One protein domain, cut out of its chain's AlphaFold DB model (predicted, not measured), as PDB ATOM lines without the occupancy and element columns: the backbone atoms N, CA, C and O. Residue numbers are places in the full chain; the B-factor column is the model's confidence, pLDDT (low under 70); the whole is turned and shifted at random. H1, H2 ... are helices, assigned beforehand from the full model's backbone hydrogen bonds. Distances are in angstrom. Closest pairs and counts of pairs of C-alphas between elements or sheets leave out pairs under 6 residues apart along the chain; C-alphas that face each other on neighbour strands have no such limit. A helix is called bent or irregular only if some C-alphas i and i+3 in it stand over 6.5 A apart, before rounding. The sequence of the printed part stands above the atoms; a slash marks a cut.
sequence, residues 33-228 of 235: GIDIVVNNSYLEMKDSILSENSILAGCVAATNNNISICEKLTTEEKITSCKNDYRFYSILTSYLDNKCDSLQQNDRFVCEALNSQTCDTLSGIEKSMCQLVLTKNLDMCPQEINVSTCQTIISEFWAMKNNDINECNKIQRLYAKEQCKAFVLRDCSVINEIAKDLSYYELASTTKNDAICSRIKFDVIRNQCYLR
ATOM      1  N   GLY A  33     -52.045  28.486  38.661       84.38
ATOM      2  CA  GLY A  33     -51.949  28.352  40.111       84.38
ATOM      3  C   GLY A  33     -52.114  26.916  40.610       84.38
ATOM      4  O   GLY A  33     -51.407  26.519  41.533       84.38
ATOM      5  N   ILE A  34     -52.962  26.097  39.971       86.38
ATOM      6  CA  ILE A  34     -53.167  24.690  40.360       86.38
ATOM      7  C   ILE A  34     -51.864  23.900  40.206       86.38
ATOM      8  O   ILE A  34     -51.499  23.127  41.089       86.38
ATOM      9  N   ASP A  35     -51.149  24.097  39.096       86.44
ATOM     10  CA  ASP A  35     -49.890  23.389  38.848       86.44
ATOM     11  C   ASP A  35     -48.783  23.811  39.806       86.44
ATOM     12  O   ASP A  35     -47.989  22.971  40.224       86.44
ATOM     13  N   ILE A  36     -48.745  25.087  40.190       88.25
ATOM     14  CA  ILE A  36     -47.789  25.581  41.183       88.25
ATOM     15  C   ILE A  36     -48.042  24.914  42.539       88.25
ATOM     16  O   ILE A  36     -47.107  24.386  43.136       88.25
ATOM     17  N   VAL A  37     -49.296  24.890  43.004       88.50
ATOM     18  CA  VAL A  37     -49.657  24.260  44.286       88.50
ATOM     19  C   VAL A  37     -49.294  22.776  44.277       88.50
ATOM     20  O   VAL A  37     -48.619  22.301  45.186       88.50
ATOM     21  N   VAL A  38     -49.660  22.059  43.216       90.94
ATOM     22  CA  VAL A  38     -49.386  20.621  43.089       90.94
ATOM     23  C   VAL A  38     -47.890  20.328  43.046       90.94
ATOM     24  O   VAL A  38     -47.434  19.419  43.732       90.94
ATOM     25  N   ASN A  39     -47.102  21.101  42.295       88.12
ATOM     26  CA  ASN A  39     -45.651  20.910  42.248       88.12
ATOM     27  C   ASN A  39     -44.974  21.212  43.596       88.12
ATOM     28  O   ASN A  39     -43.953  20.601  43.902       88.12
ATOM     29  N   ASN A  40     -45.539  22.112  44.408       89.19
ATOM     30  CA  ASN A  40     -45.032  22.389  45.752       89.19
ATOM     31  C   ASN A  40     -45.366  21.259  46.742       89.19
ATOM     32  O   ASN A  40     -44.513  20.895  47.545       89.19
ATOM     33  N   SER A  41     -46.562  20.666  46.661       87.25
ATOM     34  CA  SER A  41     -46.977  19.536  47.518       87.25
ATOM     35  C   SER A  41     -46.413  18.182  47.075       87.25
ATOM     36  O   SER A  41     -46.409  17.217  47.837       87.25
ATOM     37  N   TYR A  42     -45.928  18.096  45.838       89.06
ATOM     38  CA  TYR A  42     -45.483  16.856  45.210       89.06
ATOM     39  C   TYR A  42     -44.372  16.130  45.987       89.06
ATOM     40  O   TYR A  42     -44.427  14.908  46.125       89.06
ATOM     41  N   LEU A  43     -43.367  16.858  46.490       88.75
ATOM     42  CA  LEU A  43     -42.246  16.241  47.212       88.75
ATOM     43  C   LEU A  43     -42.713  15.596  48.519       88.75
ATOM     44  O   LEU A  43     -42.347  14.463  48.812       88.75
ATOM     45  N   GLU A  44     -43.574  16.294  49.252       88.81
ATOM     46  CA  GLU A  44     -44.137  15.821  50.515       88.81
ATOM     47  C   GLU A  44     -45.019  14.582  50.297       88.81
ATOM     48  O   GLU A  44     -44.894  13.583  51.005       88.81
ATOM     49  N   MET A  45     -45.840  14.595  49.240       90.31
ATOM     50  CA  MET A  45     -46.661  13.447  48.851       90.31
ATOM     51  C   MET A  45     -45.803  12.244  48.449       90.31
ATOM     52  O   MET A  45     -46.093  11.109  48.823       90.31
ATOM     53  N   LYS A  46     -44.712  12.479  47.713       89.69
ATOM     54  CA  LYS A  46     -43.763  11.428  47.345       89.69
ATOM     55  C   LYS A  46     -43.133  10.786  48.580       89.69
ATOM     56  O   LYS A  46     -43.074   9.558  48.648       89.69
ATOM     57  N   ASP A  47     -42.682  11.591  49.536       88.31
ATOM     58  CA  ASP A  47     -42.094  11.086  50.777       88.31
ATOM     59  C   ASP A  47     -43.125  10.308  51.606       88.31
ATOM     60  O   ASP A  47     -42.811   9.220  52.087       88.31
ATOM     61  N   SER A  48     -44.372  10.787  51.677       88.12
ATOM     62  CA  SER A  48     -45.477  10.077  52.332       88.12
ATOM     63  C   SER A  48     -45.775   8.719  51.682       88.12
ATOM     64  O   SER A  48     -45.922   7.710  52.375       88.12
ATOM     65  N   ILE A  49     -45.803   8.644  50.348       86.56
ATOM     66  CA  ILE A  49     -45.976   7.367  49.639       86.56
ATOM     67  C   ILE A  49     -44.820   6.423  49.961       86.56
ATOM     68  O   ILE A  49     -45.059   5.251  50.238       86.56
ATOM     69  N   LEU A  50     -43.578   6.913  49.940       88.00
ATOM     70  CA  LEU A  50     -42.404   6.094  50.242       88.00
ATOM     71  C   LEU A  50     -42.373   5.604  51.690       88.00
ATOM     72  O   LEU A  50     -41.884   4.503  51.921       88.00
ATOM     73  N   SER A  51     -42.886   6.377  52.649       87.88
ATOM     74  CA  SER A  51     -42.951   5.966  54.058       87.88
ATOM     75  C   SER A  51     -44.105   5.005  54.355       87.88
ATOM     76  O   SER A  51     -44.067   4.277  55.348       87.88
ATOM     77  N   GLU A  52     -45.126   4.964  53.496       88.88
ATOM     78  CA  GLU A  52     -46.336   4.180  53.737       88.88
ATOM     79  C   GLU A  52     -46.504   2.963  52.817       88.88
ATOM     80  O   GLU A  52     -47.183   2.010  53.212       88.88
ATOM     81  N   ASN A  53     -45.896   2.957  51.627       89.62
ATOM     82  CA  ASN A  53     -46.084   1.938  50.595       89.62
ATOM     83  C   ASN A  53     -44.794   1.132  50.366       89.62
ATOM     84  O   ASN A  53     -43.911   1.533  49.606       89.62
ATOM     85  N   SER A  54     -44.711  -0.038  51.004       91.81
ATOM     86  CA  SER A  54     -43.535  -0.916  50.941       91.81
ATOM     87  C   SER A  54     -43.189  -1.389  49.525       91.81
ATOM     88  O   SER A  54     -42.008  -1.514  49.215       91.81
ATOM     89  N   ILE A  55     -44.190  -1.579  48.655       88.62
ATOM     90  CA  ILE A  55     -44.010  -2.023  47.262       88.62
ATOM     91  C   ILE A  55     -43.249  -0.959  46.458       88.62
ATOM     92  O   ILE A  55     -42.223  -1.223  45.825       88.62
ATOM     93  N   LEU A  56     -43.710   0.293  46.508       89.12
ATOM     94  CA  LEU A  56     -43.044   1.387  45.799       89.12
ATOM     95  C   LEU A  56     -41.675   1.713  46.408       89.12
ATOM     96  O   LEU A  56     -40.729   1.968  45.662       89.12
ATOM     97  N   ALA A  57     -41.535   1.641  47.734       91.56
ATOM     98  CA  ALA A  57     -40.238   1.781  48.391       91.56
ATOM     99  C   ALA A  57     -39.244   0.699  47.929       91.56
ATOM    100  O   ALA A  57     -38.101   1.028  47.609       91.56
ATOM    101  N   GLY A  58     -39.690  -0.557  47.800       91.31
ATOM    102  CA  GLY A  58     -38.893  -1.668  47.276       91.31
ATOM    103  C   GLY A  58     -38.437  -1.443  45.832       91.31
ATOM    104  O   GLY A  58     -37.272  -1.690  45.518       91.31
ATOM    105  N   CYS A  59     -39.310  -0.877  44.984       90.12
ATOM    106  CA  CYS A  59     -38.960  -0.444  43.624       90.12
ATOM    107  C   CYS A  59     -37.756   0.500  43.647       90.12
ATOM    108  O   CYS A  59     -36.700   0.208  43.084       90.12
ATOM    109  N   VAL A  60     -37.907   1.620  44.362       91.44
ATOM    110  CA  VAL A  60     -36.902   2.684  44.408       91.44
ATOM    111  C   VAL A  60     -35.610   2.187  45.058       91.44
ATOM    112  O   VAL A  60     -34.525   2.550  44.601       91.44
ATOM    113  N   ALA A  61     -35.706   1.348  46.092       93.12
ATOM    114  CA  ALA A  61     -34.554   0.721  46.727       93.12
ATOM    115  C   ALA A  61     -33.753  -0.111  45.720       93.12
ATOM    116  O   ALA A  61     -32.541   0.064  45.617       93.12
ATOM    117  N   ALA A  62     -34.414  -0.974  44.946       90.69
ATOM    118  CA  ALA A  62     -33.743  -1.876  44.018       90.69
ATOM    119  C   ALA A  62     -33.161  -1.136  42.804       90.69
ATOM    120  O   ALA A  62     -31.996  -1.344  42.473       90.69
ATOM    121  N   THR A  63     -33.906  -0.214  42.182       87.81
ATOM    122  CA  THR A  63     -33.398   0.534  41.013       87.81
ATOM    123  C   THR A  63     -32.217   1.439  41.346       87.81
ATOM    124  O   THR A  63     -31.384   1.696  40.482       87.81
ATOM    125  N   ASN A  64     -32.129   1.920  42.589       89.31
ATOM    126  CA  ASN A  64     -31.008   2.740  43.056       89.31
ATOM    127  C   ASN A  64     -29.950   1.940  43.827       89.31
ATOM    128  O   ASN A  64     -28.993   2.539  44.314       89.31
ATOM    129  N   ASN A  65     -30.127   0.621  43.974       89.88
ATOM    130  CA  ASN A  65     -29.274  -0.243  44.791       89.88
ATOM    131  C   ASN A  65     -29.025   0.332  46.205       89.88
ATOM    132  O   ASN A  65     -27.892   0.412  46.682       89.88
ATOM    133  N   ASN A  66     -30.091   0.808  46.855       93.50
ATOM    134  CA  ASN A  66     -30.035   1.467  48.154       93.50
ATOM    135  C   ASN A  66     -31.128   0.944  49.100       93.50
ATOM    136  O   ASN A  66     -32.236   1.481  49.162       93.50
ATOM    137  N   ILE A  67     -30.784  -0.074  49.891       94.69
ATOM    138  CA  ILE A  67     -31.709  -0.722  50.830       94.69
ATOM    139  C   ILE A  67     -32.160   0.182  51.991       94.69
ATOM    140  O   ILE A  67     -33.234  -0.047  52.548       94.69
ATOM    141  N   SER A  68     -31.407   1.240  52.328       95.25
ATOM    142  CA  SER A  68     -31.780   2.176  53.411       95.25
ATOM    143  C   SER A  68     -33.095   2.916  53.139       95.25
ATOM    144  O   SER A  68     -33.729   3.432  54.054       95.25
ATOM    145  N   ILE A  69     -33.566   2.925  51.886       93.12
ATOM    146  CA  ILE A  69     -34.891   3.450  51.537       93.12
ATOM    147  C   ILE A  69     -35.995   2.703  52.294       93.12
ATOM    148  O   ILE A  69     -36.952   3.335  52.734       93.12
ATOM    149  N   CYS A  70     -35.840   1.395  52.525       95.56
ATOM    150  CA  CYS A  70     -36.811   0.611  53.285       95.56
ATOM    151  C   CYS A  70     -36.889   1.021  54.762       95.56
ATOM    152  O   CYS A  70     -37.919   0.815  55.387       95.56
ATOM    153  N   GLU A  71     -35.836   1.615  55.329       93.25
ATOM    154  CA  GLU A  71     -35.787   2.030  56.742       93.25
ATOM    155  C   GLU A  71     -36.628   3.285  57.016       93.25
ATOM    156  O   GLU A  71     -36.880   3.623  58.168       93.25
ATOM    157  N   LYS A  72     -37.099   3.961  55.960       90.38
ATOM    158  CA  LYS A  72     -38.017   5.105  56.057       90.38
ATOM    159  C   LYS A  72     -39.476   4.694  56.284       90.38
ATOM    160  O   LYS A  72     -40.322   5.563  56.477       90.38
ATOM    161  N   LEU A  73     -39.781   3.398  56.207       93.00
ATOM    162  CA  LEU A  73     -41.136   2.882  56.377       93.00
ATOM    163  C   LEU A  73     -41.550   2.882  57.850       93.00
ATOM    164  O   LEU A  73     -40.744   2.645  58.746       93.00
ATOM    165  N   THR A  74     -42.837   3.120  58.095       91.69
ATOM    166  CA  THR A  74     -43.354   3.397  59.444       91.69
ATOM    167  C   THR A  74     -43.576   2.165  60.327       91.69
ATOM    168  O   THR A  74     -43.756   2.312  61.535       91.69
ATOM    169  N   THR A  75     -43.558   0.949  59.766       94.38
ATOM    170  CA  THR A  75     -43.795  -0.298  60.518       94.38
ATOM    171  C   THR A  75     -42.836  -1.419  60.115       94.38
ATOM    172  O   THR A  75     -42.430  -1.510  58.958       94.38
ATOM    173  N   GLU A  76     -42.528  -2.328  61.047       94.94
ATOM    174  CA  GLU A  76     -41.635  -3.477  60.798       94.94
ATOM    175  C   GLU A  76     -42.153  -4.404  59.686       94.94
ATOM    176  O   GLU A  76     -41.381  -4.911  58.870       94.94
ATOM    177  N   GLU A  77     -43.474  -4.583  59.604       94.38
ATOM    178  CA  GLU A  77     -44.122  -5.343  58.531       94.38
ATOM    179  C   GLU A  77     -43.826  -4.727  57.155       94.38
ATOM    180  O   GLU A  77     -43.426  -5.429  56.223       94.38
ATOM    181  N   LYS A  78     -43.954  -3.399  57.033       94.19
ATOM    182  CA  LYS A  78     -43.662  -2.675  55.791       94.19
ATOM    183  C   LYS A  78     -42.176  -2.720  55.460       94.19
ATOM    184  O   LYS A  78     -41.832  -2.980  54.308       94.19
ATOM    185  N   ILE A  79     -41.304  -2.519  56.451       95.50
ATOM    186  CA  ILE A  79     -39.846  -2.633  56.294       95.50
ATOM    187  C   ILE A  79     -39.491  -4.017  55.743       95.50
ATOM    188  O   ILE A  79     -38.762  -4.124  54.756       95.50
ATOM    189  N   THR A  80     -40.047  -5.074  56.336       95.19
ATOM    190  CA  THR A  80     -39.830  -6.461  55.908       95.19
ATOM    191  C   THR A  80     -40.332  -6.690  54.484       95.19
ATOM    192  O   THR A  80     -39.600  -7.231  53.658       95.19
ATOM    193  N   SER A  81     -41.542  -6.224  54.162       92.56
ATOM    194  CA  SER A  81     -42.090  -6.298  52.803       92.56
ATOM    195  C   SER A  81     -41.189  -5.594  51.783       92.56
ATOM    196  O   SER A  81     -40.879  -6.184  50.754       92.56
ATOM    197  N   CYS A  82     -40.694  -4.390  52.081       95.19
ATOM    198  CA  CYS A  82     -39.787  -3.657  51.192       95.19
ATOM    199  C   CYS A  82     -38.451  -4.380  50.994       95.19
ATOM    200  O   CYS A  82     -37.954  -4.465  49.873       95.19
ATOM    201  N   LYS A  83     -37.876  -4.943  52.067       95.44
ATOM    202  CA  LYS A  83     -36.636  -5.729  51.992       95.44
ATOM    203  C   LYS A  83     -36.817  -7.000  51.162       95.44
ATOM    204  O   LYS A  83     -35.909  -7.357  50.413       95.44
ATOM    205  N   ASN A  84     -37.971  -7.656  51.263       92.00
ATOM    206  CA  ASN A  84     -38.294  -8.830  50.453       92.00
ATOM    207  C   ASN A  84     -38.400  -8.477  48.966       92.00
ATOM    208  O   ASN A  84     -37.779  -9.157  48.149       92.00
ATOM    209  N   ASP A  85     -39.097  -7.389  48.628       90.88
ATOM    210  CA  ASP A  85     -39.171  -6.889  47.253       90.88
ATOM    211  C   ASP A  85     -37.769  -6.537  46.735       90.88
ATOM    212  O   ASP A  85     -37.335  -7.053  45.707       90.88
ATOM    213  N   TYR A  86     -37.002  -5.738  47.486       93.69
ATOM    214  CA  TYR A  86     -35.619  -5.388  47.145       93.69
ATOM    215  C   TYR A  86     -34.763  -6.626  46.845       93.69
ATOM    216  O   TYR A  86     -34.051  -6.668  45.837       93.69
ATOM    217  N   ARG A  87     -34.841  -7.644  47.709       93.50
ATOM    218  CA  ARG A  87     -34.107  -8.905  47.574       93.50
ATOM    219  C   ARG A  87     -34.516  -9.654  46.307       93.50
ATOM    220  O   ARG A  87     -33.646 -10.038  45.528       93.50
ATOM    221  N   PHE A  88     -35.818  -9.810  46.070       91.50
ATOM    222  CA  PHE A  88     -36.350 -10.449  44.866       91.50
ATOM    223  C   PHE A  88     -35.833  -9.769  43.592       91.50
ATOM    224  O   PHE A  88     -35.246 -10.423  42.730       91.50
ATOM    225  N   TYR A  89     -35.947  -8.445  43.504       91.69
ATOM    226  CA  TYR A  89     -35.506  -7.704  42.323       91.69
ATOM    227  C   TYR A  89     -33.985  -7.655  42.158       91.69
ATOM    228  O   TYR A  89     -33.491  -7.627  41.028       91.69
ATOM    229  N   SER A  90     -33.229  -7.713  43.256       92.56
ATOM    230  CA  SER A  90     -31.769  -7.858  43.213       92.56
ATOM    231  C   SER A  90     -31.359  -9.205  42.611       92.56
ATOM    232  O   SER A  90     -30.456  -9.249  41.771       92.56
ATOM    233  N   ILE A  91     -32.057 -10.292  42.975       94.00
ATOM    234  CA  ILE A  91     -31.865 -11.620  42.372       94.00
ATOM    235  C   ILE A  91     -32.174 -11.567  40.877       94.00
ATOM    236  O   ILE A  91     -31.345 -11.985  40.072       94.00
ATOM    237  N   LEU A  92     -33.330 -11.015  40.494       92.25
ATOM    238  CA  LEU A  92     -33.736 -10.941  39.089       92.25
ATOM    239  C   LEU A  92     -32.781 -10.105  38.242       92.25
ATOM    240  O   LEU A  92     -32.382 -10.532  37.165       92.25
ATOM    241  N   THR A  93     -32.373  -8.937  38.728       91.50
ATOM    242  CA  THR A  93     -31.434  -8.074  37.999       91.50
ATOM    243  C   THR A  93     -30.082  -8.767  37.833       91.50
ATOM    244  O   THR A  93     -29.521  -8.766  36.739       91.50
ATOM    245  N   SER A  94     -29.592  -9.438  38.881       93.31
ATOM    246  CA  SER A  94     -28.347 -10.213  38.816       93.31
ATOM    247  C   SER A  94     -28.455 -11.405  37.863       93.31
ATOM    248  O   SER A  94     -27.493 -11.699  37.159       93.31
ATOM    249  N   TYR A  95     -29.614 -12.065  37.805       93.50
ATOM    250  CA  TYR A  95     -29.913 -13.124  36.837       93.50
ATOM    251  C   TYR A  95     -29.820 -12.594  35.399       93.50
ATOM    252  O   TYR A  95     -29.072 -13.136  34.588       93.50
ATOM    253  N   LEU A  96     -30.505 -11.488  35.093       91.44
ATOM    254  CA  LEU A  96     -30.527 -10.898  33.747       91.44
ATOM    255  C   LEU A  96     -29.161 -10.386  33.296       91.44
ATOM    256  O   LEU A  96     -28.813 -10.501  32.122       91.44
ATOM    257  N   ASP A  97     -28.380  -9.849  34.228       92.25
ATOM    258  CA  ASP A  97     -27.037  -9.349  33.956       92.25
ATOM    259  C   ASP A  97     -25.965 -10.463  34.026       92.25
ATOM    260  O   ASP A  97     -24.785 -10.185  33.806       92.25
ATOM    261  N   ASN A  98     -26.355 -11.711  34.328       92.75
ATOM    262  CA  ASN A  98     -25.479 -12.866  34.548       92.75
ATOM    263  C   ASN A  98     -24.373 -12.621  35.603       92.75
ATOM    264  O   ASN A  98     -23.201 -12.937  35.397       92.75
ATOM    265  N   LYS A  99     -24.750 -12.028  36.740       95.38
ATOM    266  CA  LYS A  99     -23.871 -11.626  37.854       95.38
ATOM    267  C   LYS A  99     -24.286 -12.254  39.189       95.38
ATOM    268  O   LYS A  99     -24.263 -11.598  40.222       95.38
ATOM    269  N   CYS A 100     -24.660 -13.531  39.209       95.88
ATOM    270  CA  CYS A 100     -25.103 -14.183  40.451       95.88
ATOM    271  C   CYS A 100     -24.043 -14.179  41.570       95.88
ATOM    272  O   CYS A 100     -24.404 -14.142  42.745       95.88
ATOM    273  N   ASP A 101     -22.749 -14.143  41.230       95.44
ATOM    274  CA  ASP A 101     -21.648 -14.099  42.203       95.44
ATOM    275  C   ASP A 101     -21.631 -12.829  43.074       95.44
ATOM    276  O   ASP A 101     -20.991 -12.830  44.125       95.44
ATOM    277  N   SER A 102     -22.322 -11.748  42.681       92.62
ATOM    278  CA  SER A 102     -22.427 -10.541  43.518       92.62
ATOM    279  C   SER A 102     -23.455 -10.660  44.645       92.62
ATOM    280  O   SER A 102     -23.505  -9.792  45.516       92.62
ATOM    281  N   LEU A 103     -24.288 -11.703  44.630       94.12
ATOM    282  CA  LEU A 103     -25.292 -11.952  45.658       94.12
ATOM    283  C   LEU A 103     -24.701 -12.757  46.819       94.12
ATOM    284  O   LEU A 103     -23.759 -13.533  46.661       94.12
ATOM    285  N   GLN A 104     -25.282 -12.595  48.007       92.62
ATOM    286  CA  GLN A 104     -24.847 -13.312  49.202       92.62
ATOM    287  C   GLN A 104     -25.718 -14.545  49.469       92.62
ATOM    288  O   GLN A 104     -26.932 -14.522  49.271       92.62
ATOM    289  N   GLN A 105     -25.096 -15.604  50.000       90.69
ATOM    290  CA  GLN A 105     -25.776 -16.772  50.575       90.69
ATOM    291  C   GLN A 105     -26.827 -17.395  49.630       90.69
ATOM    292  O   GLN A 105     -26.517 -17.729  48.488       90.69
ATOM    293  N   ASN A 106     -28.065 -17.562  50.108       91.38
ATOM    294  CA  ASN A 106     -29.154 -18.234  49.402       91.38
ATOM    295  C   ASN A 106     -29.562 -17.521  48.106       91.38
ATOM    296  O   ASN A 106     -29.991 -18.180  47.163       91.38
ATOM    297  N   ASP A 107     -29.379 -16.204  48.018       93.19
ATOM    298  CA  ASP A 107     -29.784 -15.414  46.846       93.19
ATOM    299  C   ASP A 107     -28.951 -15.756  45.622       93.19
ATOM    300  O   ASP A 107     -29.469 -15.853  44.507       93.19
ATOM    301  N   ARG A 108     -27.663 -16.018  45.855       95.69
ATOM    302  CA  ARG A 108     -26.755 -16.519  44.833       95.69
ATOM    303  C   ARG A 108     -27.237 -17.862  44.290       95.69
ATOM    304  O   ARG A 108     -27.341 -18.003  43.076       95.69
ATOM    305  N   PHE A 109     -27.585 -18.810  45.161       95.50
ATOM    306  CA  PHE A 109     -28.052 -20.132  44.728       95.50
ATOM    307  C   PHE A 109     -29.366 -20.057  43.945       95.50
ATOM    308  O   PHE A 109     -29.515 -20.756  42.945       95.50
ATOM    309  N   VAL A 110     -30.302 -19.188  44.347       95.69
ATOM    310  CA  VAL A 110     -31.544 -18.967  43.587       95.69
ATOM    311  C   VAL A 110     -31.237 -18.380  42.208       95.69
ATOM    312  O   VAL A 110     -31.758 -18.863  41.207       95.69
ATOM    313  N   CYS A 111     -30.354 -17.384  42.128       96.56
ATOM    314  CA  CYS A 111     -29.926 -16.800  40.857       96.56
ATOM    315  C   CYS A 111     -29.254 -17.837  39.934       96.56
ATOM    316  O   CYS A 111     -29.603 -17.943  38.758       96.56
ATOM    317  N   GLU A 112     -28.335 -18.650  40.464       95.94
ATOM    318  CA  GLU A 112     -27.648 -19.719  39.724       95.94
ATOM    319  C   GLU A 112     -28.622 -20.808  39.239       95.94
ATOM    320  O   GLU A 112     -28.511 -21.288  38.106       95.94
ATOM    321  N   ALA A 113     -29.616 -21.165  40.055       96.25
ATOM    322  CA  ALA A 113     -30.689 -22.086  39.682       96.25
ATOM    323  C   ALA A 113     -31.524 -21.543  38.506       96.25
ATOM    324  O   ALA A 113     -31.755 -22.232  37.509       96.25
ATOM    325  N   LEU A 114     -31.905 -20.262  38.562       95.75
ATOM    326  CA  LEU A 114     -32.608 -19.598  37.461       95.75
ATOM    327  C   LEU A 114     -31.750 -19.542  36.187       95.75
ATOM    328  O   LEU A 114     -32.269 -19.785  35.098       95.75
ATOM    329  N   ASN A 115     -30.445 -19.286  36.299       94.00
ATOM    330  CA  ASN A 115     -29.510 -19.294  35.165       94.00
ATOM    331  C   ASN A 115     -29.363 -20.675  34.521       94.00
ATOM    332  O   ASN A 115     -29.418 -20.801  33.299       94.00
ATOM    333  N   SER A 116     -29.222 -21.714  35.340       94.88
ATOM    334  CA  SER A 116     -29.071 -23.099  34.882       94.88
ATOM    335  C   SER A 116     -30.385 -23.754  34.440       94.88
ATOM    336  O   SER A 116     -30.358 -24.860  33.903       94.88
ATOM    337  N   GLN A 117     -31.524 -23.075  34.629       95.12
ATOM    338  CA  GLN A 117     -32.869 -23.598  34.358       95.12
ATOM    339  C   GLN A 117     -33.177 -24.897  35.139       95.12
ATOM    340  O   GLN A 117     -33.990 -25.709  34.700       95.12
ATOM    341  N   THR A 118     -32.554 -25.090  36.305       96.12
ATOM    342  CA  THR A 118     -32.837 -26.200  37.226       96.12
ATOM    343  C   THR A 118     -32.878 -25.704  38.670       96.12
ATOM    344  O   THR A 118     -32.118 -24.827  39.058       96.12
ATOM    345  N   CYS A 119     -33.760 -26.289  39.483       96.62
ATOM    346  CA  CYS A 119     -33.946 -25.946  40.897       96.62
ATOM    347  C   CYS A 119     -33.411 -27.036  41.840       96.62
ATOM    348  O   CYS A 119     -33.813 -27.105  43.003       96.62
ATOM    349  N   ASP A 120     -32.558 -27.935  41.344       95.69
ATOM    350  CA  ASP A 120     -32.123 -29.126  42.086       95.69
ATOM    351  C   ASP A 120     -31.210 -28.812  43.273       95.69
ATOM    352  O   ASP A 120     -31.207 -29.553  44.253       95.69
ATOM    353  N   THR A 121     -30.480 -27.699  43.208       93.69
ATOM    354  CA  THR A 121     -29.590 -27.217  44.276       93.69
ATOM    355  C   THR A 121     -30.331 -26.503  45.406       93.69
ATOM    356  O   THR A 121     -29.740 -26.228  46.449       93.69
ATOM    357  N   LEU A 122     -31.616 -26.197  45.212       96.12
ATOM    358  CA  LEU A 122     -32.451 -25.501  46.184       96.12
ATOM    359  C   LEU A 122     -33.229 -26.494  47.053       96.12
ATOM    360  O   LEU A 122     -33.425 -27.659  46.702       96.12
ATOM    361  N   SER A 123     -33.740 -26.014  48.183       95.19
ATOM    362  CA  SER A 123     -34.642 -26.760  49.061       95.19
ATOM    363  C   SER A 123     -35.810 -25.878  49.512       95.19
ATOM    364  O   SER A 123     -35.850 -24.690  49.198       95.19
ATOM    365  N   GLY A 124     -36.808 -26.477  50.171       93.56
ATOM    366  CA  GLY A 124     -37.911 -25.744  50.800       93.56
ATOM    367  C   GLY A 124     -38.711 -24.831  49.862       93.56
ATOM    368  O   GLY A 124     -39.106 -25.220  48.754       93.56
ATOM    369  N   ILE A 125     -38.976 -23.615  50.345       91.81
ATOM    370  CA  ILE A 125     -39.782 -22.614  49.641       91.81
ATOM    371  C   ILE A 125     -39.047 -22.071  48.414       91.81
ATOM    372  O   ILE A 125     -39.669 -21.862  47.376       91.81
ATOM    373  N   GLU A 126     -37.721 -21.938  48.476       93.00
ATOM    374  CA  GLU A 126     -36.890 -21.461  47.372       93.00
ATOM    375  C   GLU A 126     -36.958 -22.408  46.173       93.00
ATOM    376  O   GLU A 126     -37.128 -21.956  45.038       93.00
ATOM    377  N   LYS A 127     -36.891 -23.726  46.411       95.19
ATOM    378  CA  LYS A 127     -37.057 -24.726  45.347       95.19
ATOM    379  C   LYS A 127     -38.432 -24.621  44.697       95.19
ATOM    380  O   LYS A 127     -38.521 -24.581  43.473       95.19
ATOM    381  N   SER A 128     -39.477 -24.543  45.517       94.62
ATOM    382  CA  SER A 128     -40.863 -24.464  45.049       94.62
ATOM    383  C   SER A 128     -41.096 -23.201  44.215       94.62
ATOM    384  O   SER A 128     -41.627 -23.275  43.111       94.62
ATOM    385  N   MET A 129     -40.592 -22.050  44.674       94.44
ATOM    386  CA  MET A 129     -40.662 -20.781  43.946       94.44
ATOM    387  C   MET A 129     -39.864 -20.801  42.640       94.44
ATOM    388  O   MET A 129     -40.355 -20.318  41.622       94.44
ATOM    389  N   CYS A 130     -38.665 -21.387  42.635       95.88
ATOM    390  CA  CYS A 130     -37.874 -21.569  41.419       95.88
ATOM    391  C   CYS A 130     -38.623 -22.438  40.392       95.88
ATOM    392  O   CYS A 130     -38.741 -22.069  39.223       95.88
ATOM    393  N   GLN A 131     -39.194 -23.565  40.828       96.62
ATOM    394  CA  GLN A 131     -39.945 -24.462  39.949       96.62
ATOM    395  C   GLN A 131     -41.211 -23.788  39.416       96.62
ATOM    396  O   GLN A 131     -41.480 -23.863  38.215       96.62
ATOM    397  N   LEU A 132     -41.937 -23.069  40.275       96.56
ATOM    398  CA  LEU A 132     -43.093 -22.252  39.915       96.56
ATOM    399  C   LEU A 132     -42.757 -21.278  38.777       96.56
ATOM    400  O   LEU A 132     -43.459 -21.265  37.766       96.56
ATOM    401  N   VAL A 133     -41.692 -20.476  38.903       96.12
ATOM    402  CA  VAL A 133     -41.370 -19.469  37.875       96.12
ATOM    403  C   VAL A 133     -40.853 -20.097  36.584       96.12
ATOM    404  O   VAL A 133     -41.267 -19.663  35.508       96.12
ATOM    405  N   LEU A 134     -40.019 -21.143  36.657       95.50
ATOM    406  CA  LEU A 134     -39.475 -21.803  35.465       95.50
ATOM    407  C   LEU A 134     -40.551 -22.553  34.670       95.50
ATOM    408  O   LEU A 134     -40.541 -22.516  33.440       95.50
ATOM    409  N   THR A 135     -41.499 -23.200  35.354       96.31
ATOM    410  CA  THR A 135     -42.559 -24.000  34.714       96.31
ATOM    411  C   THR A 135     -43.845 -23.220  34.449       96.31
ATOM    412  O   THR A 135     -44.675 -23.675  33.664       96.31
ATOM    413  N   LYS A 136     -44.029 -22.059  35.096       96.12
ATOM    414  CA  LYS A 136     -45.297 -21.310  35.166       96.12
ATOM    415  C   LYS A 136     -46.459 -22.121  35.767       96.12
ATOM    416  O   LYS A 136     -47.618 -21.768  35.548       96.12
ATOM    417  N   ASN A 137     -46.180 -23.200  36.502       96.38
ATOM    418  CA  ASN A 137     -47.211 -24.063  37.071       96.38
ATOM    419  C   ASN A 137     -47.665 -23.560  38.449       96.38
ATOM    420  O   ASN A 137     -46.974 -23.774  39.443       96.38
ATOM    421  N   LEU A 138     -48.848 -22.940  38.516       95.69
ATOM    422  CA  LEU A 138     -49.427 -22.428  39.766       95.69
ATOM    423  C   LEU A 138     -49.686 -23.514  40.822       95.69
ATOM    424  O   LEU A 138     -49.729 -23.176  42.003       95.69
ATOM    425  N   ASP A 139     -49.774 -24.792  40.444       94.75
ATOM    426  CA  ASP A 139     -49.898 -25.901  41.403       94.75
ATOM    427  C   ASP A 139     -48.632 -26.073  42.263       94.75
ATOM    428  O   ASP A 139     -48.671 -26.706  43.315       94.75
ATOM    429  N   MET A 140     -47.503 -25.495  41.832       95.19
ATOM    430  CA  MET A 140     -46.241 -25.456  42.581       95.19
ATOM    431  C   MET A 140     -46.134 -24.236  43.508       95.19
ATOM    432  O   MET A 140     -45.082 -24.012  44.108       95.19
ATOM    433  N   CYS A 141     -47.189 -23.422  43.616       96.38
ATOM    434  CA  CYS A 141     -47.225 -22.301  44.546       96.38
ATOM    435  C   CYS A 141     -47.105 -22.820  45.996       96.38
ATOM    436  O   CYS A 141     -47.896 -23.683  46.387       96.38
ATOM    437  N   PRO A 142     -46.137 -22.329  46.796       95.00
ATOM    438  CA  PRO A 142     -45.989 -22.741  48.191       95.00
ATOM    439  C   PRO A 142     -47.272 -22.506  48.990       95.00
ATOM    440  O   PRO A 142     -47.942 -21.495  48.794       95.00
ATOM    441  N   GLN A 143     -47.603 -23.410  49.915       93.19
ATOM    442  CA  GLN A 143     -48.859 -23.346  50.680       93.19
ATOM    443  C   GLN A 143     -48.965 -22.081  51.544       93.19
ATOM    444  O   GLN A 143     -50.064 -21.612  51.836       93.19
ATOM    445  N   GLU A 144     -47.827 -21.522  51.940       92.75
ATOM    446  CA  GLU A 144     -47.708 -20.309  52.743       92.75
ATOM    447  C   GLU A 144     -47.950 -19.031  51.927       92.75
ATOM    448  O   GLU A 144     -48.114 -17.950  52.496       92.75
ATOM    449  N   ILE A 145     -47.971 -19.131  50.595       91.25
ATOM    450  CA  ILE A 145     -48.112 -18.004  49.676       91.25
ATOM    451  C   ILE A 145     -49.451 -18.121  48.955       91.25
ATOM    452  O   ILE A 145     -49.816 -19.164  48.421       91.25
ATOM    453  N   ASN A 146     -50.212 -17.028  48.899       93.69
ATOM    454  CA  ASN A 146     -51.462 -17.064  48.150       93.69
ATOM    455  C   ASN A 146     -51.199 -17.158  46.630       93.69
ATOM    456  O   ASN A 146     -50.225 -16.621  46.096       93.69
ATOM    457  N   VAL A 147     -52.131 -17.787  45.914       93.62
ATOM    458  CA  VAL A 147     -52.027 -18.002  44.460       93.62
ATOM    459  C   VAL A 147     -51.881 -16.687  43.683       93.62
ATOM    460  O   VAL A 147     -51.136 -16.621  42.709       93.62
ATOM    461  N   SER A 148     -52.534 -15.608  44.132       93.75
ATOM    462  CA  SER A 148     -52.433 -14.287  43.492       93.75
ATOM    463  C   SER A 148     -51.019 -13.696  43.570       93.75
ATOM    464  O   SER A 148     -50.594 -13.018  42.632       93.75
ATOM    465  N   THR A 149     -50.295 -13.932  44.660       92.19
ATOM    466  CA  THR A 149     -48.907 -13.514  44.853       92.19
ATOM    467  C   THR A 149     -47.997 -14.357  43.968       92.19
ATOM    468  O   THR A 149     -47.192 -13.797  43.233       92.19
ATOM    469  N   CYS A 150     -48.192 -15.678  43.922       95.44
ATOM    470  CA  CYS A 150     -47.472 -16.553  42.989       95.44
ATOM    471  C   CYS A 150     -47.659 -16.130  41.523       95.44
ATOM    472  O   CYS A 150     -46.696 -16.064  40.762       95.44
ATOM    473  N   GLN A 151     -48.883 -15.772  41.127       95.75
ATOM    474  CA  GLN A 151     -49.168 -15.273  39.783       95.75
ATOM    475  C   GLN A 151     -48.499 -13.920  39.500       95.75
ATOM    476  O   GLN A 151     -48.052 -13.683  38.375       95.75
ATOM    477  N   THR A 152     -48.400 -13.053  40.511       94.81
ATOM    478  CA  THR A 152     -47.671 -11.780  40.421       94.81
ATOM    479  C   THR A 152     -46.183 -12.035  40.184       94.81
ATOM    480  O   THR A 152     -45.648 -11.542  39.198       94.81
ATOM    481  N   ILE A 153     -45.569 -12.918  40.975       94.75
ATOM    482  CA  ILE A 153     -44.149 -13.287  40.862       94.75
ATOM    483  C   ILE A 153     -43.829 -13.924  39.502       94.75
ATOM    484  O   ILE A 153     -42.823 -13.582  38.880       94.75
ATOM    485  N   ILE A 154     -44.691 -14.820  38.995       96.44
ATOM    486  CA  ILE A 154     -44.554 -15.367  37.634       96.44
ATOM    487  C   ILE A 154     -44.584 -14.227  36.612       96.44
ATOM    488  O   ILE A 154     -43.712 -14.155  35.747       96.44
ATOM    489  N   SER A 155     -45.582 -13.344  36.700       96.75
ATOM    490  CA  SER A 155     -45.751 -12.251  35.739       96.75
ATOM    491  C   SER A 155     -44.541 -11.313  35.752       96.75
ATOM    492  O   SER A 155     -44.012 -11.008  34.691       96.75
ATOM    493  N   GLU A 156     -44.049 -10.932  36.931       95.12
ATOM    494  CA  GLU A 156     -42.856 -10.094  37.111       95.12
ATOM    495  C   GLU A 156     -41.596 -10.747  36.543       95.12
ATOM    496  O   GLU A 156     -40.902 -10.135  35.727       95.12
ATOM    497  N   PHE A 157     -41.328 -12.008  36.899       95.56
ATOM    498  CA  PHE A 157     -40.164 -12.740  36.399       95.56
ATOM    499  C   PHE A 157     -40.141 -12.777  34.869       95.56
ATOM    500  O   PHE A 157     -39.128 -12.454  34.248       95.56
ATOM    501  N   TRP A 158     -41.257 -13.161  34.245       96.12
ATOM    502  CA  TRP A 158     -41.321 -13.303  32.792       96.12
ATOM    503  C   TRP A 158     -41.371 -11.962  32.065       96.12
ATOM    504  O   TRP A 158     -40.790 -11.861  30.983       96.12
ATOM    505  N   ALA A 159     -41.982 -10.937  32.663       96.50
ATOM    506  CA  ALA A 159     -41.926  -9.574  32.151       96.50
ATOM    507  C   ALA A 159     -40.476  -9.089  32.066       96.50
ATOM    508  O   ALA A 159     -40.034  -8.637  31.013       96.50
ATOM    509  N   MET A 160     -39.709  -9.247  33.148       93.56
ATOM    510  CA  MET A 160     -38.314  -8.812  33.194       93.56
ATOM    511  C   MET A 160     -37.410  -9.673  32.302       93.56
ATOM    512  O   MET A 160     -36.609  -9.132  31.544       93.56
ATOM    513  N   LYS A 161     -37.574 -11.004  32.326       94.38
ATOM    514  CA  LYS A 161     -36.804 -11.943  31.490       94.38
ATOM    515  C   LYS A 161     -36.959 -11.685  29.997       94.38
ATOM    516  O   LYS A 161     -35.980 -11.772  29.263       94.38
ATOM    517  N   ASN A 162     -38.173 -11.373  29.554       95.38
ATOM    518  CA  ASN A 162     -38.468 -11.171  28.137       95.38
ATOM    519  C   ASN A 162     -38.466  -9.694  27.723       95.38
ATOM    520  O   ASN A 162     -38.688  -9.408  26.549       95.38
ATOM    521  N   ASN A 163     -38.244  -8.770  28.666       93.75
ATOM    522  CA  ASN A 163     -38.453  -7.336  28.472       93.75
ATOM    523  C   ASN A 163     -39.859  -7.017  27.902       93.75
ATOM    524  O   ASN A 163     -40.003  -6.234  26.963       93.75
ATOM    525  N   ASP A 164     -40.896  -7.670  28.441       95.81
ATOM    526  CA  ASP A 164     -42.282  -7.587  27.962       95.81
ATOM    527  C   ASP A 164     -43.220  -6.998  29.023       95.81
ATOM    528  O   ASP A 164     -43.691  -7.675  29.938       95.81
ATOM    529  N   ILE A 165     -43.556  -5.720  28.851       94.69
ATOM    530  CA  ILE A 165     -44.480  -4.974  29.718       94.69
ATOM    531  C   ILE A 165     -45.886  -5.592  29.743       94.69
ATOM    532  O   ILE A 165     -46.625  -5.408  30.715       94.69
ATOM    533  N   ASN A 166     -46.287  -6.335  28.708       95.38
ATOM    534  CA  ASN A 166     -47.628  -6.911  28.656       95.38
ATOM    535  C   ASN A 166     -47.832  -8.005  29.705       95.38
ATOM    536  O   ASN A 166     -48.955  -8.183  30.181       95.38
ATOM    537  N   GLU A 167     -46.766  -8.687  30.124       96.25
ATOM    538  CA  GLU A 167     -46.821  -9.637  31.236       96.25
ATOM    539  C   GLU A 167     -47.232  -8.935  32.544       96.25
ATOM    540  O   GLU A 167     -48.086  -9.447  33.268       96.25
ATOM    541  N   CYS A 168     -46.775  -7.700  32.790       95.75
ATOM    542  CA  CYS A 168     -47.182  -6.915  33.962       95.75
ATOM    543  C   CYS A 168     -48.688  -6.596  33.986       95.75
ATOM    544  O   CYS A 168     -49.284  -6.461  35.056       95.75
ATOM    545  N   ASN A 169     -49.352  -6.506  32.826       94.12
ATOM    546  CA  ASN A 169     -50.789  -6.206  32.769       94.12
ATOM    547  C   ASN A 169     -51.665  -7.324  33.359       94.12
ATOM    548  O   ASN A 169     -52.821  -7.059  33.698       94.12
ATOM    549  N   LYS A 170     -51.112  -8.532  33.533       94.19
ATOM    550  CA  LYS A 170     -51.772  -9.676  34.182       94.19
ATOM    551  C   LYS A 170     -51.874  -9.518  35.704       94.19
ATOM    552  O   LYS A 170     -52.680 -10.198  36.334       94.19
ATOM    553  N   ILE A 171     -51.098  -8.609  36.296       94.06
ATOM    554  CA  ILE A 171     -51.110  -8.333  37.736       94.06
ATOM    555  C   ILE A 171     -52.353  -7.508  38.079       94.06
ATOM    556  O   ILE A 171     -52.606  -6.457  37.494       94.06
ATOM    557  N   GLN A 172     -53.158  -7.967  39.037       90.44
ATOM    558  CA  GLN A 172     -54.411  -7.285  39.388       90.44
ATOM    559  C   GLN A 172     -54.186  -6.029  40.237       90.44
ATOM    560  O   GLN A 172     -54.862  -5.017  40.049       90.44
ATOM    561  N   ARG A 173     -53.240  -6.082  41.181       86.62
ATOM    562  CA  ARG A 173     -52.970  -4.981  42.113       86.62
ATOM    563  C   ARG A 173     -52.246  -3.848  41.391       86.62
ATOM    564  O   ARG A 173     -51.180  -4.080  40.830       86.62
ATOM    565  N   LEU A 174     -52.792  -2.628  41.460       85.38
ATOM    566  CA  LEU A 174     -52.232  -1.448  40.788       85.38
ATOM    567  C   LEU A 174     -50.751  -1.241  41.130       85.38
ATOM    568  O   LEU A 174     -49.930  -1.197  40.227       85.38
ATOM    569  N   TYR A 175     -50.394  -1.192  42.417       86.44
ATOM    570  CA  TYR A 175     -49.008  -0.925  42.818       86.44
ATOM    571  C   TYR A 175     -48.024  -2.006  42.362       86.44
ATOM    572  O   TYR A 175     -46.959  -1.659  41.873       86.44
ATOM    573  N   ALA A 176     -48.385  -3.290  42.453       88.88
ATOM    574  CA  ALA A 176     -47.529  -4.379  41.968       88.88
ATOM    575  C   ALA A 176     -47.411  -4.367  40.431       88.88
ATOM    576  O   ALA A 176     -46.331  -4.541  39.881       88.88
ATOM    577  N   LYS A 177     -48.506  -4.066  39.717       91.50
ATOM    578  CA  LYS A 177     -48.483  -3.875  38.258       91.50
ATOM    579  C   LYS A 177     -47.524  -2.761  37.856       91.50
ATOM    580  O   LYS A 177     -46.706  -2.952  36.964       91.50
ATOM    581  N   GLU A 178     -47.645  -1.602  38.488       88.56
ATOM    582  CA  GLU A 178     -46.807  -0.447  38.181       88.56
ATOM    583  C   GLU A 178     -45.346  -0.663  38.609       88.56
ATOM    584  O   GLU A 178     -44.439  -0.275  37.878       88.56
ATOM    585  N   GLN A 179     -45.106  -1.367  39.721       89.62
ATOM    586  CA  GLN A 179     -43.777  -1.826  40.130       89.62
ATOM    587  C   GLN A 179     -43.158  -2.753  39.068       89.62
ATOM    588  O   GLN A 179     -42.047  -2.496  38.615       89.62
ATOM    589  N   CYS A 180     -43.888  -3.768  38.594       93.50
ATOM    590  CA  CYS A 180     -43.435  -4.653  37.516       93.50
ATOM    591  C   CYS A 180     -43.014  -3.865  36.267       93.50
ATOM    592  O   CYS A 180     -41.914  -4.058  35.746       93.50
ATOM    593  N   LYS A 181     -43.854  -2.924  35.807       92.88
ATOM    594  CA  LYS A 181     -43.537  -2.080  34.643       92.88
ATOM    595  C   LYS A 181     -42.278  -1.253  34.873       92.88
ATOM    596  O   LYS A 181     -41.435  -1.180  33.983       92.88
ATOM    597  N   ALA A 182     -42.151  -0.663  36.060       90.19
ATOM    598  CA  ALA A 182     -40.983   0.114  36.443       90.19
ATOM    599  C   ALA A 182     -39.699  -0.722  36.384       90.19
ATOM    600  O   ALA A 182     -38.687  -0.243  35.882       90.19
ATOM    601  N   PHE A 183     -39.735  -1.987  36.807       89.56
ATOM    602  CA  PHE A 183     -38.568  -2.864  36.717       89.56
ATOM    603  C   PHE A 183     -38.205  -3.266  35.294       89.56
ATOM    604  O   PHE A 183     -37.026  -3.234  34.945       89.56
ATOM    605  N   VAL A 184     -39.195  -3.590  34.459       92.00
ATOM    606  CA  VAL A 184     -38.961  -3.867  33.031       92.00
ATOM    607  C   VAL A 184     -38.321  -2.651  32.351       92.00
ATOM    608  O   VAL A 184     -37.347  -2.789  31.616       92.00
ATOM    609  N   LEU A 185     -38.816  -1.450  32.657       90.31
ATOM    610  CA  LEU A 185     -38.306  -0.184  32.121       90.31
ATOM    611  C   LEU A 185     -37.022   0.317  32.802       90.31
ATOM    612  O   LEU A 185     -36.406   1.258  32.306       90.31
ATOM    613  N   ARG A 186     -36.619  -0.294  33.925       85.44
ATOM    614  CA  ARG A 186     -35.566   0.189  34.836       85.44
ATOM    615  C   ARG A 186     -35.784   1.644  35.293       85.44
ATOM    616  O   ARG A 186     -34.826   2.394  35.462       85.44
ATOM    617  N   ASP A 187     -37.039   2.032  35.512       87.56
ATOM    618  CA  ASP A 187     -37.440   3.378  35.924       87.56
ATOM    619  C   ASP A 187     -38.635   3.350  36.899       87.56
ATOM    620  O   ASP A 187     -39.771   3.092  36.507       87.56
ATOM    621  N   CYS A 188     -38.396   3.684  38.173       85.25
ATOM    622  CA  CYS A 188     -39.448   3.840  39.188       85.25
ATOM    623  C   CYS A 188     -40.077   5.247  39.206       85.25
ATOM    624  O   CYS A 188     -40.683   5.630  40.209       85.25
ATOM    625  N   SER A 189     -39.982   6.028  38.120       84.19
ATOM    626  CA  SER A 189     -40.643   7.337  37.982       84.19
ATOM    627  C   SER A 189     -42.166   7.278  38.139       84.19
ATOM    628  O   SER A 189     -42.780   8.308  38.412       84.19
ATOM    629  N   VAL A 190     -42.773   6.088  38.086       83.94
ATOM    630  CA  VAL A 190     -44.196   5.872  38.377       83.94
ATOM    631  C   VAL A 190     -44.621   6.404  39.749       83.94
ATOM    632  O   VAL A 190     -45.738   6.896  39.901       83.94
ATOM    633  N   ILE A 191     -43.718   6.411  40.740       85.50
ATOM    634  CA  ILE A 191     -44.003   7.028  42.040       85.50
ATOM    635  C   ILE A 191     -44.245   8.532  41.925       85.50
ATOM    636  O   ILE A 191     -45.067   9.083  42.652       85.50
ATOM    637  N   ASN A 192     -43.559   9.193  40.992       88.31
ATOM    638  CA  ASN A 192     -43.707  10.621  40.780       88.31
ATOM    639  C   ASN A 192     -45.087  10.925  40.174       88.31
ATOM    640  O   ASN A 192     -45.737  11.894  40.559       88.31
ATOM    641  N   GLU A 193     -45.554  10.085  39.245       90.50
ATOM    642  CA  GLU A 193     -46.887  10.234  38.659       90.50
ATOM    643  C   GLU A 193     -47.988   9.981  39.694       90.50
ATOM    644  O   GLU A 193     -48.900  10.796  39.810       90.50
ATOM    645  N   ILE A 194     -47.865   8.923  40.505       89.62
ATOM    646  CA  ILE A 194     -48.813   8.631  41.592       89.62
ATOM    647  C   ILE A 194     -48.821   9.767  42.626       89.62
ATOM    648  O   ILE A 194     -49.894  10.206  43.032       89.62
ATOM    649  N   ALA A 195     -47.652  10.282  43.022       89.25
ATOM    650  CA  ALA A 195     -47.551  11.409  43.949       89.25
ATOM    651  C   ALA A 195     -48.257  12.652  43.410       89.25
ATOM    652  O   ALA A 195     -49.046  13.276  44.115       89.25
ATOM    653  N   LYS A 196     -48.030  12.977  42.137       92.88
ATOM    654  CA  LYS A 196     -48.673  14.123  41.497       92.88
ATOM    655  C   LYS A 196     -50.194  13.962  41.422       92.88
ATOM    656  O   LYS A 196     -50.926  14.902  41.723       92.88
ATOM    657  N   ASP A 197     -50.664  12.773  41.063       94.12
ATOM    658  CA  ASP A 197     -52.088  12.443  41.007       94.12
ATOM    659  C   ASP A 197     -52.761  12.512  42.384       94.12
ATOM    660  O   ASP A 197     -53.881  13.015  42.497       94.12
ATOM    661  N   LEU A 198     -52.072  12.082  43.444       91.38
ATOM    662  CA  LEU A 198     -52.554  12.222  44.819       91.38
ATOM    663  C   LEU A 198     -52.577  13.685  45.281       91.38
ATOM    664  O   LEU A 198     -53.548  14.095  45.913       91.38
ATOM    665  N   SER A 199     -51.597  14.509  44.900       93.88
ATOM    666  CA  SER A 199     -51.650  15.956  45.153       93.88
ATOM    667  C   SER A 199     -52.827  16.627  44.433       93.88
ATOM    668  O   SER A 199     -53.512  17.466  45.021       93.88
ATOM    669  N   TYR A 200     -53.124  16.244  43.182       94.38
ATOM    670  CA  TYR A 200     -54.337  16.709  42.494       94.38
ATOM    671  C   TYR A 200     -55.607  16.257  43.221       94.38
ATOM    672  O   TYR A 200     -56.525  17.057  43.390       94.38
ATOM    673  N   TYR A 201     -55.659  15.003  43.675       93.00
ATOM    674  CA  TYR A 201     -56.785  14.462  44.436       93.00
ATOM    675  C   TYR A 201     -57.034  15.222  45.749       93.00
ATOM    676  O   TYR A 201     -58.171  15.596  46.046       93.00
ATOM    677  N   GLU A 202     -55.988  15.504  46.528       90.62
ATOM    678  CA  GLU A 202     -56.110  16.273  47.772       90.62
ATOM    679  C   GLU A 202     -56.550  17.714  47.529       90.62
ATOM    680  O   GLU A 202     -57.427  18.227  48.233       90.62
ATOM    681  N   LEU A 203     -55.999  18.361  46.499       91.50
ATOM    682  CA  LEU A 203     -56.384  19.718  46.136       91.50
ATOM    683  C   LEU A 203     -57.842  19.775  45.664       91.50
ATOM    684  O   LEU A 203     -58.588  20.654  46.104       91.50
ATOM    685  N   ALA A 204     -58.270  18.823  44.827       91.50
ATOM    686  CA  ALA A 204     -59.662  18.677  44.397       91.50
ATOM    687  C   ALA A 204     -60.596  18.536  45.604       91.50
ATOM    688  O   ALA A 204     -61.611  19.225  45.689       91.50
ATOM    689  N   SER A 205     -60.207  17.707  46.575       87.50
ATOM    690  CA  SER A 205     -60.968  17.492  47.805       87.50
ATOM    691  C   SER A 205     -61.066  18.747  48.669       87.50
ATOM    692  O   SER A 205     -62.136  19.060  49.186       87.50
ATOM    693  N   THR A 206     -59.955  19.455  48.849       87.88
ATOM    694  CA  THR A 206     -59.876  20.628  49.728       87.88
ATOM    695  C   THR A 206     -60.643  21.807  49.140       87.88
ATOM    696  O   THR A 206     -61.373  22.502  49.843       87.88
ATOM    697  N   THR A 207     -60.516  22.009  47.829       88.00
ATOM    698  CA  THR A 207     -61.174  23.107  47.105       88.00
ATOM    699  C   THR A 207     -62.591  22.768  46.649       88.00
ATOM    700  O   THR A 207     -63.292  23.654  46.163       88.00
ATOM    701  N   LYS A 208     -63.018  21.507  46.811       86.62
ATOM    702  CA  LYS A 208     -64.287  20.965  46.302       86.62
ATOM    703  C   LYS A 208     -64.470  21.244  44.807       86.62
ATOM    704  O   LYS A 208     -65.527  21.694  44.371       86.62
ATOM    705  N   ASN A 209     -63.409  21.025  44.033       88.12
ATOM    706  CA  ASN A 209     -63.368  21.332  42.609       88.12
ATOM    707  C   ASN A 209     -63.090  20.077  41.771       88.12
ATOM    708  O   ASN A 209     -61.941  19.727  41.498       88.12
ATOM    709  N   ASP A 210     -64.159  19.442  41.297       89.44
ATOM    710  CA  ASP A 210     -64.097  18.208  40.501       89.44
ATOM    711  C   ASP A 210     -63.399  18.387  39.149       89.44
ATOM    712  O   ASP A 210     -62.935  17.416  38.548       89.44
ATOM    713  N   ALA A 211     -63.272  19.623  38.654       89.94
ATOM    714  CA  ALA A 211     -62.502  19.871  37.442       89.94
ATOM    715  C   ALA A 211     -61.031  19.466  37.613       89.94
ATOM    716  O   ALA A 211     -60.397  19.044  36.645       89.94
ATOM    717  N   ILE A 212     -60.497  19.535  38.837       92.00
ATOM    718  CA  ILE A 212     -59.122  19.127  39.146       92.00
ATOM    719  C   ILE A 212     -58.952  17.612  38.970       92.00
ATOM    720  O   ILE A 212     -57.911  17.179  38.476       92.00
ATOM    721  N   CYS A 213     -59.986  16.810  39.250       92.88
ATOM    722  CA  CYS A 213     -59.946  15.356  39.068       92.88
ATOM    723  C   CYS A 213     -59.638  14.952  37.615       92.88
ATOM    724  O   CYS A 213     -59.005  13.926  37.384       92.88
ATOM    725  N   SER A 214     -60.000  15.775  36.620       92.94
ATOM    726  CA  SER A 214     -59.713  15.493  35.202       92.94
ATOM    727  C   SER A 214     -58.216  15.475  34.860       92.94
ATOM    728  O   SER A 214     -57.833  14.981  33.801       92.94
ATOM    729  N   ARG A 215     -57.365  15.998  35.754       91.25
ATOM    730  CA  ARG A 215     -55.905  16.061  35.589       91.25
ATOM    731  C   ARG A 215     -55.187  14.809  36.093       91.25
ATOM    732  O   ARG A 215     -54.002  14.652  35.819       91.25
ATOM    733  N   ILE A 216     -55.908  13.940  36.800       93.00
ATOM    734  CA  ILE A 216     -55.397  12.686  37.350       93.00
ATOM    735  C   ILE A 216     -55.274  11.658  36.221       93.00
ATOM    736  O   ILE A 216     -56.254  11.342  35.533       93.00
ATOM    737  N   LYS A 217     -54.064  11.130  36.030       93.00
ATOM    738  CA  LYS A 217     -53.758  10.152  34.981       93.00
ATOM    739  C   LYS A 217     -54.254   8.753  35.336       93.00
ATOM    740  O   LYS A 217     -54.819   8.076  34.480       93.00
ATOM    741  N   PHE A 218     -54.064   8.320  36.579       90.19
ATOM    742  CA  PHE A 218     -54.456   6.993  37.034       90.19
ATOM    743  C   PHE A 218     -55.967   6.915  37.227       90.19
ATOM    744  O   PHE A 218     -56.516   7.462  38.184       90.19
ATOM    745  N   ASP A 219     -56.637   6.163  36.351       91.00
ATOM    746  CA  ASP A 219     -58.095   5.996  36.346       91.00
ATOM    747  C   ASP A 219     -58.667   5.611  37.716       91.00
ATOM    748  O   ASP A 219     -59.722   6.102  38.100       91.00
ATOM    749  N   VAL A 220     -57.965   4.771  38.483       89.19
ATOM    750  CA  VAL A 220     -58.400   4.369  39.831       89.19
ATOM    751  C   VAL A 220     -58.484   5.575  40.769       89.19
ATOM    752  O   VAL A 220     -59.509   5.766  41.422       89.19
ATOM    753  N   ILE A 221     -57.444   6.414  40.795       91.38
ATOM    754  CA  ILE A 221     -57.394   7.625  41.627       91.38
ATOM    755  C   ILE A 221     -58.404   8.648  41.097       91.38
ATOM    756  O   ILE A 221     -59.152   9.247  41.869       91.38
ATOM    757  N   ARG A 222     -58.499   8.802  39.770       94.56
ATOM    758  CA  ARG A 222     -59.434   9.733  39.127       94.56
ATOM    759  C   ARG A 222     -60.882   9.388  39.454       94.56
ATOM    760  O   ARG A 222     -61.657  10.262  39.829       94.56
ATOM    761  N   ASN A 223     -61.250   8.118  39.344       92.31
ATOM    762  CA  ASN A 223     -62.603   7.664  39.644       92.31
ATOM    763  C   ASN A 223     -62.922   7.852  41.132       92.31
ATOM    764  O   ASN A 223     -64.002   8.330  41.461       92.31
ATOM    765  N   GLN A 224     -61.977   7.556  42.031       90.94
ATOM    766  CA  GLN A 224     -62.140   7.844  43.461       90.94
ATOM    767  C   GLN A 224     -62.315   9.343  43.742       90.94
ATOM    768  O   GLN A 224     -63.126   9.705  44.589       90.94
ATOM    769  N   CYS A 225     -61.603  10.205  43.012       93.06
ATOM    770  CA  CYS A 225     -61.746  11.658  43.089       93.06
ATOM    771  C   CYS A 225     -63.188  12.100  42.794       93.06
ATOM    772  O   CYS A 225     -63.772  12.829  43.588       93.06
ATOM    773  N   TYR A 226     -63.787  11.588  41.712       91.25
ATOM    774  CA  TYR A 226     -65.165  11.918  41.320       91.25
ATOM    775  C   TYR A 226     -66.251  11.290  42.200       91.25
ATOM    776  O   TYR A 226     -67.351  11.824  42.297       91.25
ATOM    777  N   LEU A 227     -65.982  10.137  42.814       86.12
ATOM    778  CA  LEU A 227     -66.972   9.398  43.606       86.12
ATOM    779  C   LEU A 227     -67.104   9.901  45.048       86.12
ATOM    780  O   LEU A 227     -67.896   9.354  45.818       86.12
ATOM    781  N   ARG A 228     -66.325  10.910  45.449       72.50
ATOM    782  CA  ARG A 228     -66.322  11.387  46.828       72.50
ATOM    783  C   ARG A 228     -67.638  12.120  47.134       72.50
ATOM    784  O   ARG A 228     -67.915  13.140  46.507       72.50
TER     785      ARG A 228
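Overview. This is residues 33 to 228 of the 235 residues of an uncharacterized protein of bacterium (UniProt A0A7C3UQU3). An elongated stack of helices has a four-helix bundle, H2, H4, H7 and H9, in its middle, with H5 and H6 side by side at one end and a smaller lobe of H1, H10, H11 and H12 at the other. The short H3 packs on H2 and H4, the short H8 packs on H7 and H9, and the bent H1 crosses H10 in the smaller lobe. The printed part has 196 residues with twelve named helices, H1 to H12 in order along the chain, and no named strand; the class is all helix. It is compact, with a radius of gyration of the C-alphas of 18.6 A, and spans 60 by 31 by 29 A.

Along the chain. The longest helix is H4, residues 76 to 96, running 30.2 A from C-alpha 76 at (-41.635, -3.477, 60.798) to C-alpha 96 at (-30.527, -10.898, 33.747). Before it come H2, residues 54 to 63, 14.3 A long, and H3, residues 67 to 72. After it come H5, residues 106 to 116, 15.3 A, and H6, residues 124 to 135, 16.8 A. H7, residues 147 to 162, measures 22.3 A; H8 is residues 165 to 168, and H9, residues 174 to 185, measures 16.5 A. H1, residues 33 to 52, was assigned as one helix by its hydrogen bonds, but it is bent: C-alphas 40 and 43 are 6.9 A apart, and its arms H1a, residues 33 to 40, and H1b, residues 43 to 52, stand at a steep tilt of 51 degrees. C-alpha 33 is at (-51.949, 28.352, 40.111). H10, residues 190 to 207, is 25.7 A long; H11 is residues 212 to 215 and H12 residues 219 to 226, ending at C-alpha 226 at (-65.165, 11.918, 41.320).

Arrangement. H4 belongs to a bundle, a group of helices side by side, with H2, H7 and H9. H4 touches H2, closest at the C-alphas of Gly 58 and Cys 82, 4.5 A, the same way at 35.2 degrees, only just a steep tilt. H2 touches H9 at a shallow tilt of 5 degrees, the same way, with the C-alphas of Cys 59 and Gln 179 closest at 6.1 A. H7 touches H9 at a shallow tilt of 19 degrees, the same way, with Met 160 and Val 184 closest at 5.0 A between C-alphas. H4 and H7 only just touch, with 3 pairs of C-alphas within 8 A, the closest being Leu 96 and Lys 161 at 6.8 A. H2 and H3 form a helical hairpin, closest at the C-alphas of Ala 61 and Ile 67, 5.2 A. H8 touches H7, with the C-alphas of Ala 159 and Glu 167 closest at 5.0 A. H5 touches residues 87 to 95 of H4, with the C-alphas of Tyr 95 and Cys 111 closest at 5.4 A. H6 touches H5, with the C-alphas of Leu 114 and Cys 130 closest at 6.9 A. H10 touches H1b, with the C-alphas of Lys 46 and Ala 195 closest at 5.1 A, and H12, with Tyr 201 and Cys 225 closest at 5.9 A. H11 touches H10, with the C-alphas of Ala 204 and Ile 212 closest at 5.3 A. H1b and H5, for instance, are apart. Every O i to N i+4 pair is within hydrogen-bond range in H1a, H1b, H2, H4, H5, H6, H7, H9, H10 and H12; H3 has 0 of 2, but 3 of 3 O i to N i+3 pairs, and H8 and H11 are too short for an O i to N i+4 pair.

Size, cuts and confidence. The two C-alphas farthest apart are those of Gly 33 and Asp 120, 60.8 A. The printed part has no cut. The link from H6 to H7, 11 residues, is long. The mean pLDDT of the printed part is 92.1, and no printed residue is under 70.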